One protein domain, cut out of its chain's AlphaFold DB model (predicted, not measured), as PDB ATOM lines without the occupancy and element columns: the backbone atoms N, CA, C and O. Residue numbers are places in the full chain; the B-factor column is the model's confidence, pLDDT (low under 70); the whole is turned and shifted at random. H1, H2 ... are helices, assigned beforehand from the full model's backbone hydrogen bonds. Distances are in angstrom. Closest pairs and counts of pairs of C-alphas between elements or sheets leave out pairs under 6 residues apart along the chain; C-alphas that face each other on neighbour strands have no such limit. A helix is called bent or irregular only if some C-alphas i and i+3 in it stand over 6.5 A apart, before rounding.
ATOM      1  N   PHE A   5     132.571 202.162 204.455       96.88
ATOM      2  CA  PHE A   5     131.605 201.271 203.838       96.88
ATOM      3  C   PHE A   5     131.009 201.948 202.597       96.88
ATOM      4  O   PHE A   5     130.135 202.809 202.712       96.88
ATOM      5  N   ASP A   6     131.531 201.617 201.420       95.12
ATOM      6  CA  ASP A   6     131.237 202.306 200.158       95.12
ATOM      7  C   ASP A   6     130.148 201.633 199.312       95.12
ATOM      8  O   ASP A   6     129.558 202.261 198.433       95.12
ATOM      9  N   SER A   7     129.854 200.363 199.577       94.62
ATOM     10  CA  SER A   7     128.951 199.559 198.765       94.62
ATOM     11  C   SER A   7     128.414 198.361 199.541       94.62
ATOM     12  O   SER A   7     129.091 197.801 200.397       94.62
ATOM     13  N   ILE A   8     127.186 197.947 199.223       94.44
ATOM     14  CA  ILE A   8     126.550 196.755 199.800       94.44
ATOM     15  C   ILE A   8     126.870 195.561 198.887       94.44
ATOM     16  O   ILE A   8     126.417 195.569 197.737       94.44
ATOM     17  N   PRO A   9     127.633 194.551 199.353       90.25
ATOM     18  CA  PRO A   9     127.984 193.386 198.544       90.25
ATOM     19  C   PRO A   9     126.753 192.579 198.120       90.25
ATOM     20  O   PRO A   9     125.792 192.482 198.885       90.25
ATOM     21  N   GLU A  10     126.818 191.921 196.958       87.50
ATOM     22  CA  GLU A  10     125.705 191.128 196.409       87.50
ATOM     23  C   GLU A  10     125.083 190.130 197.414       87.50
ATOM     24  O   GLU A  10     123.863 190.155 197.593       87.50
ATOM     25  N   PRO A  11     125.860 189.336 198.188       86.06
ATOM     26  CA  PRO A  11     125.284 188.400 199.166       86.06
ATOM     27  C   PRO A  11     124.481 189.064 200.301       86.06
ATOM     28  O   PRO A  11     123.704 188.400 200.988       86.06
ATOM     29  N   PHE A  12     124.665 190.371 200.507       91.25
ATOM     30  CA  PHE A  12     124.017 191.168 201.549       91.25
ATOM     31  C   PHE A  12     122.939 192.105 200.999       91.25
ATOM     32  O   PHE A  12     122.359 192.872 201.764       91.25
ATOM     33  N   LYS A  13     122.596 192.013 199.705       91.94
ATOM     34  CA  LYS A  13     121.525 192.820 199.098       91.94
ATOM     35  C   LYS A  13     120.167 192.643 199.770       91.94
ATOM     36  O   LYS A  13     119.401 193.596 199.862       91.94
ATOM     37  N   LYS A  14     119.900 191.474 200.356       94.88
ATOM     38  CA  LYS A  14     118.701 191.244 201.181       94.88
ATOM     39  C   LYS A  14     118.602 192.157 202.419       94.88
ATOM     40  O   LYS A  14     117.498 192.388 202.894       94.88
ATOM     41  N   TYR A  15     119.722 192.711 202.894       95.75
ATOM     42  CA  TYR A  15     119.808 193.653 204.019       95.75
ATOM     43  C   TYR A  15     119.997 195.107 203.565       95.75
ATOM     44  O   TYR A  15     120.422 195.957 204.348       95.75
ATOM     45  N   GLU A  16     119.715 195.425 202.298       95.69
ATOM     46  CA  GLU A  16     120.011 196.742 201.726       95.69
ATOM     47  C   GLU A  16     119.397 197.889 202.539       95.69
ATOM     48  O   GLU A  16     120.102 198.827 202.897       95.69
ATOM     49  N   LYS A  17     118.129 197.764 202.948       95.81
ATOM     50  CA  LYS A  17     117.439 198.782 203.761       95.81
ATOM     51  C   LYS A  17     118.130 199.065 205.100       95.81
ATOM     52  O   LYS A  17     118.152 200.213 205.535       95.81
ATOM     53  N   GLU A  18     118.677 198.037 205.742       95.62
ATOM     54  CA  GLU A  18     119.366 198.146 207.032       95.62
ATOM     55  C   GLU A  18     120.772 198.729 206.865       95.62
ATOM     56  O   GLU A  18     121.222 199.505 207.702       95.62
ATOM     57  N   LEU A  19     121.455 198.401 205.765       96.62
ATOM     58  CA  LEU A  19     122.842 198.790 205.513       96.62
ATOM     59  C   LEU A  19     122.990 200.169 204.852       96.62
ATOM     60  O   LEU A  19     123.964 200.873 205.134       96.62
ATOM     61  N   THR A  20     122.045 200.603 204.013       96.69
ATOM     62  CA  THR A  20     122.107 201.898 203.305       96.69
ATOM     63  C   THR A  20     122.364 203.098 204.235       96.69
ATOM     64  O   THR A  20     123.226 203.918 203.902       96.69
ATOM     65  N   PRO A  21     121.724 203.229 205.418       95.75
ATOM     66  CA  PRO A  21     121.992 204.335 206.348       95.75
ATOM     67  C   PRO A  21     123.431 204.384 206.889       95.75
ATOM     68  O   PRO A  21     123.864 205.415 207.416       95.75
ATOM     69  N   HIS A  22     124.177 203.283 206.782       96.94
ATOM     70  CA  HIS A  22     125.550 203.161 207.268       96.94
ATOM     71  C   HIS A  22     126.603 203.404 206.182       96.94
ATOM     72  O   HIS A  22     127.790 203.458 206.504       96.94
ATOM     73  N   LEU A  23     126.203 203.618 204.923       97.56
ATOM     74  CA  LEU A  23     127.131 203.974 203.849       97.56
ATOM     75  C   LEU A  23     127.956 205.222 204.216       97.56
ATOM     76  O   LEU A  23     127.428 206.243 204.675       97.56
ATOM     77  N   GLY A  24     129.268 205.121 204.013       97.25
ATOM     78  CA  GLY A  24     130.282 206.112 204.364       97.25
ATOM     79  C   GLY A  24     130.796 206.058 205.800       97.25
ATOM     80  O   GLY A  24     131.732 206.801 206.105       97.25
ATOM     81  N   LYS A  25     130.230 205.220 206.681       97.94
ATOM     82  CA  LYS A  25     130.789 204.955 208.019       97.94
ATOM     83  C   LYS A  25     131.972 203.981 207.923       97.94
ATOM     84  O   LYS A  25     132.000 203.174 206.995       97.94
ATOM     85  N   PRO A  26     132.943 204.026 208.849       97.69
ATOM     86  CA  PRO A  26     133.977 203.000 208.944       97.69
ATOM     87  C   PRO A  26     133.382 201.592 209.091       97.69
ATOM     88  O   PRO A  26     132.442 201.413 209.863       97.69
ATOM     89  N   LEU A  27     133.954 200.588 208.420       97.12
ATOM     90  CA  LEU A  27     133.481 199.192 208.483       97.12
ATOM     91  C   LEU A  27     133.405 198.635 209.917       97.12
ATOM     92  O   LEU A  27     132.506 197.855 210.217       97.12
ATOM     93  N   ALA A  28     134.305 199.067 210.805       96.38
ATOM     94  CA  ALA A  28     134.303 198.723 212.232       96.38
ATOM     95  C   ALA A  28     133.079 199.257 213.002       96.38
ATOM     96  O   ALA A  28     132.791 198.784 214.096       96.38
ATOM     97  N   PHE A  29     132.373 200.255 212.460       95.12
ATOM     98  CA  PHE A  29     131.205 200.900 213.076       95.12
ATOM     99  C   PHE A  29     129.916 200.698 212.262       95.12
ATOM    100  O   PHE A  29     128.863 201.249 212.595       95.12
ATOM    101  N   THR A  30     129.984 199.922 211.182       96.44
ATOM    102  CA  THR A  30     128.813 199.453 210.439       96.44
ATOM    103  C   THR A  30     128.302 198.184 211.123       96.44
ATOM    104  O   THR A  30     129.110 197.292 211.361       96.44
ATOM    105  N   PRO A  31     127.007 198.072 211.466       95.56
ATOM    106  CA  PRO A  31     126.468 196.887 212.125       95.56
ATOM    107  C   PRO A  31     126.526 195.668 211.200       95.56
ATOM    108  O   PRO A  31     126.365 195.797 209.985       95.56
ATOM    109  N   ASP A  32     126.742 194.489 211.778       96.12
ATOM    110  CA  ASP A  32     126.546 193.225 211.071       96.12
ATOM    111  C   ASP A  32     125.038 192.926 211.001       96.12
ATOM    112  O   ASP A  32     124.421 192.703 212.046       96.12
ATOM    113  N   PRO A  33     124.418 192.898 209.807       93.81
ATOM    114  CA  PRO A  33     122.982 192.660 209.681       93.81
ATOM    115  C   PRO A  33     122.581 191.218 210.033       93.81
ATOM    116  O   PRO A  33     121.401 190.920 210.192       93.81
ATOM    117  N   GLN A  34     123.544 190.299 210.155       92.88
ATOM    118  CA  GLN A  34     123.293 188.936 210.628       92.88
ATOM    119  C   GLN A  34     123.387 188.814 212.153       92.88
ATOM    120  O   GLN A  34     122.996 187.788 212.706       92.88
ATOM    121  N   GLY A  35     123.909 189.838 212.837       92.50
ATOM    122  CA  GLY A  35     124.036 189.874 214.293       92.50
ATOM    123  C   GLY A  35     125.038 188.879 214.889       92.50
ATOM    124  O   GLY A  35     125.049 188.709 216.106       92.50
ATOM    125  N   CYS A  36     125.867 188.212 214.077       93.44
ATOM    126  CA  CYS A  36     126.837 187.228 214.568       93.44
ATOM    127  C   CYS A  36     128.170 187.850 215.015       93.44
ATOM    128  O   CYS A  36     128.870 187.251 215.829       93.44
ATOM    129  N   HIS A  37     128.500 189.058 214.546       95.44
ATOM    130  CA  HIS A  37     129.694 189.808 214.949       95.44
ATOM    131  C   HIS A  37     129.344 191.244 215.360       95.44
ATOM    132  O   HIS A  37     128.237 191.726 215.112       95.44
ATOM    133  N   ARG A  38     130.285 191.966 215.990       93.44
ATOM    134  CA  ARG A  38     130.014 193.331 216.486       93.44
ATOM    135  C   ARG A  38     129.873 194.342 215.354       93.44
ATOM    136  O   ARG A  38     129.197 195.356 215.514       93.44
ATOM    137  N   SER A  39     130.533 194.090 214.226       96.44
ATOM    138  CA  SER A  39     130.492 194.958 213.057       96.44
ATOM    139  C   SER A  39     130.578 194.177 211.753       96.44
ATOM    140  O   SER A  39     131.085 193.056 211.698       96.44
ATOM    141  N   PHE A  40     130.145 194.821 210.674       95.56
ATOM    142  CA  PHE A  40     130.276 194.334 209.309       95.56
ATOM    143  C   PHE A  40     131.742 194.074 208.944       95.56
ATOM    144  O   PHE A  40     132.049 193.103 208.263       95.56
ATOM    145  N   GLY A  41     132.669 194.909 209.427       95.44
ATOM    146  CA  GLY A  41     134.103 194.680 209.253       95.44
ATOM    147  C   GLY A  41     134.611 193.424 209.968       95.44
ATOM    148  O   GLY A  41     135.392 192.669 209.389       95.44
ATOM    149  N   GLU A  42     134.166 193.188 211.205       95.38
ATOM    150  CA  GLU A  42     134.533 191.991 211.974       95.38
ATOM    151  C   GLU A  42     133.983 190.708 211.350       95.38
ATOM    152  O   GLU A  42     134.691 189.706 211.333       95.38
ATOM    153  N   HIS A  43     132.778 190.754 210.774       94.38
ATOM    154  CA  HIS A  43     132.174 189.621 210.076       94.38
ATOM    155  C   HIS A  43     133.110 189.037 209.000       94.38
ATOM    156  O   HIS A  43     133.450 187.855 209.030       94.38
ATOM    157  N   PHE A  44     133.594 189.868 208.070       92.06
ATOM    158  CA  PHE A  44     134.495 189.395 207.006       92.06
ATOM    159  C   PHE A  44     135.914 189.110 207.491       92.06
ATOM    160  O   PHE A  44     136.609 188.280 206.897       92.06
ATOM    161  N   LEU A  45     136.364 189.786 208.553       94.50
ATOM    162  CA  LEU A  45     137.637 189.453 209.186       94.50
ATOM    163  C   LEU A  45     137.588 188.030 209.753       94.50
ATOM    164  O   LEU A  45     138.490 187.250 209.468       94.50
ATOM    165  N   ALA A  46     136.522 187.672 210.472       93.56
ATOM    166  CA  ALA A  46     136.334 186.334 211.024       93.56
ATOM    167  C   ALA A  46     136.275 185.259 209.927       93.56
ATOM    168  O   ALA A  46     136.986 184.259 210.030       93.56
ATOM    169  N   GLU A  47     135.526 185.492 208.837       90.56
ATOM    170  CA  GLU A  47     135.527 184.593 207.665       90.56
ATOM    171  C   GLU A  47     136.945 184.382 207.103       90.56
ATOM    172  O   GLU A  47     137.320 183.271 206.724       90.56
ATOM    173  N   THR A  48     137.742 185.451 207.038       91.62
ATOM    174  CA  THR A  48     139.104 185.400 206.489       91.62
ATOM    175  C   THR A  48     140.057 184.646 207.414       91.62
ATOM    176  O   THR A  48     140.850 183.839 206.937       91.62
ATOM    177  N   VAL A  49     139.973 184.878 208.726       94.06
ATOM    178  CA  VAL A  49     140.804 184.196 209.732       94.06
ATOM    179  C   VAL A  49     140.493 182.700 209.780       94.06
ATOM    180  O   VAL A  49     141.413 181.887 209.790       94.06
ATOM    181  N   ASP A  50     139.214 182.321 209.738       92.06
ATOM    182  CA  ASP A  50     138.808 180.913 209.657       92.06
ATOM    183  C   ASP A  50     139.381 180.237 208.401       92.06
ATOM    184  O   ASP A  50     139.968 179.155 208.483       92.06
ATOM    185  N   ALA A  51     139.301 180.906 207.245       90.44
ATOM    186  CA  ALA A  51     139.931 180.415 206.024       90.44
ATOM    187  C   ALA A  51     141.452 180.255 206.193       90.44
ATOM    188  O   ALA A  51     141.977 179.192 205.875       90.44
ATOM    189  N   MET A  52     142.160 181.248 206.741       92.06
ATOM    190  CA  MET A  52     143.609 181.161 206.986       92.06
ATOM    191  C   MET A  52     143.975 179.934 207.829       92.06
ATOM    192  O   MET A  52     144.845 179.165 207.422       92.06
ATOM    193  N   HIS A  53     143.262 179.691 208.932       92.62
ATOM    194  CA  HIS A  53     143.502 178.528 209.791       92.62
ATOM    195  C   HIS A  53     143.302 177.199 209.058       92.62
ATOM    196  O   HIS A  53     144.079 176.265 209.246       92.62
ATOM    197  N   LYS A  54     142.294 177.107 208.185       89.75
ATOM    198  CA  LYS A  54     142.061 175.915 207.351       89.75
ATOM    199  C   LYS A  54     143.211 175.648 206.375       89.75
ATOM    200  O   LYS A  54     143.537 174.491 206.130       89.75
ATOM    201  N   PHE A  55     143.846 176.700 205.866       89.38
ATOM    202  CA  PHE A  55     145.061 176.628 205.043       89.38
ATOM    203  C   PHE A  55     146.357 176.515 205.875       89.38
ATOM    204  O   PHE A  55     147.448 176.689 205.342       89.38
ATOM    205  N   GLY A  56     146.265 176.259 207.187       89.19
ATOM    206  CA  GLY A  56     147.426 176.109 208.072       89.19
ATOM    207  C   GLY A  56     148.178 177.413 208.372       89.19
ATOM    208  O   GLY A  56     149.278 177.375 208.923       89.19
ATOM    209  N   ALA A  57     147.612 178.571 208.025       91.38
ATOM    210  CA  ALA A  57     148.194 179.876 208.309       91.38
ATOM    211  C   ALA A  57     147.644 180.437 209.627       91.38
ATOM    212  O   ALA A  57     146.442 180.663 209.754       91.38
ATOM    213  N   HIS A  58     148.533 180.725 210.583       94.75
ATOM    214  CA  HIS A  58     148.188 181.247 211.914       94.75
ATOM    215  C   HIS A  58     148.851 182.612 212.182       94.75
ATOM    216  O   HIS A  58     149.801 182.690 212.964       94.75
ATOM    217  N   PRO A  59     148.422 183.687 211.497       94.62
ATOM    218  CA  PRO A  59     149.005 185.011 211.684       94.62
ATOM    219  C   PRO A  59     148.539 185.682 212.985       94.62
ATOM    220  O   PRO A  59     147.436 185.435 213.473       94.62
ATOM    221  N   GLU A  60     149.346 186.612 213.499       95.69
ATOM    222  CA  GLU A  60     148.886 187.587 214.492       95.69
ATOM    223  C   GLU A  60     147.963 188.611 213.816       95.69
ATOM    224  O   GLU A  60     148.324 189.243 212.819       95.69
ATOM    225  N   ILE A  61     146.754 188.777 214.353       95.69
ATOM    226  CA  ILE A  61     145.749 189.672 213.779       95.69
ATOM    227  C   ILE A  61     145.819 191.037 214.457       95.69
ATOM    228  O   ILE A  61     145.479 191.180 215.628       95.69
TER     229      ILE A  61
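What this domain is: This is residues 5 to 61 of the 437 residues of the protein "Lysine--tRNA ligase" of Candidatus Micrarchaeota archaeon (UniProt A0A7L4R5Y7). One long helix, H2, runs out from a looser head made of the irregular helix H1 and the long loop of residues 23 to 39, and after H2 the last residues fold back. The end of H2 sticks out: residues 51 to 56, of which 51 to 54 belong to H2, stand free. The 57 printed residues hold two named helices, H1 then H2, and no named strand; the class is all helix, though under half of the residues, 28, are in named elements. The whole is only just loose, close to compact, with a radius of gyration of the C-alphas of 12.7 A, and elongated, spanning 38 by 20 by 19 A.

Where its parts are: H2, residues 40 to 54, is 22.0 A long, from C-alpha 40 at (130.276, 194.334, 209.309) to C-alpha 54 at (142.061, 175.915, 207.351). H1, residues 10 to 22, is 16.2 A long and begins with C-alpha 10 at (125.705, 191.128, 196.409). H1 is irregular: C-alphas 14 and 17 are 8.1 A apart.

How they stand to each other: H1 and H2 are apart, with no C-alpha of the one within 8 A of the other. In H2, 10 of 11 O i to N i+4 pairs are within hydrogen-bond range; in H1, 2 of 9 are, beside 6 of 10 O i to N i+3 pairs.

The domain as a whole: The C-alphas of Pro 21 and Gly 56, the two farthest apart, are 38.0 A apart. The link from H1 to H2, 17 residues, is long. The printed part has no cut, its mean pLDDT is 94.1, and no printed residue is under 70.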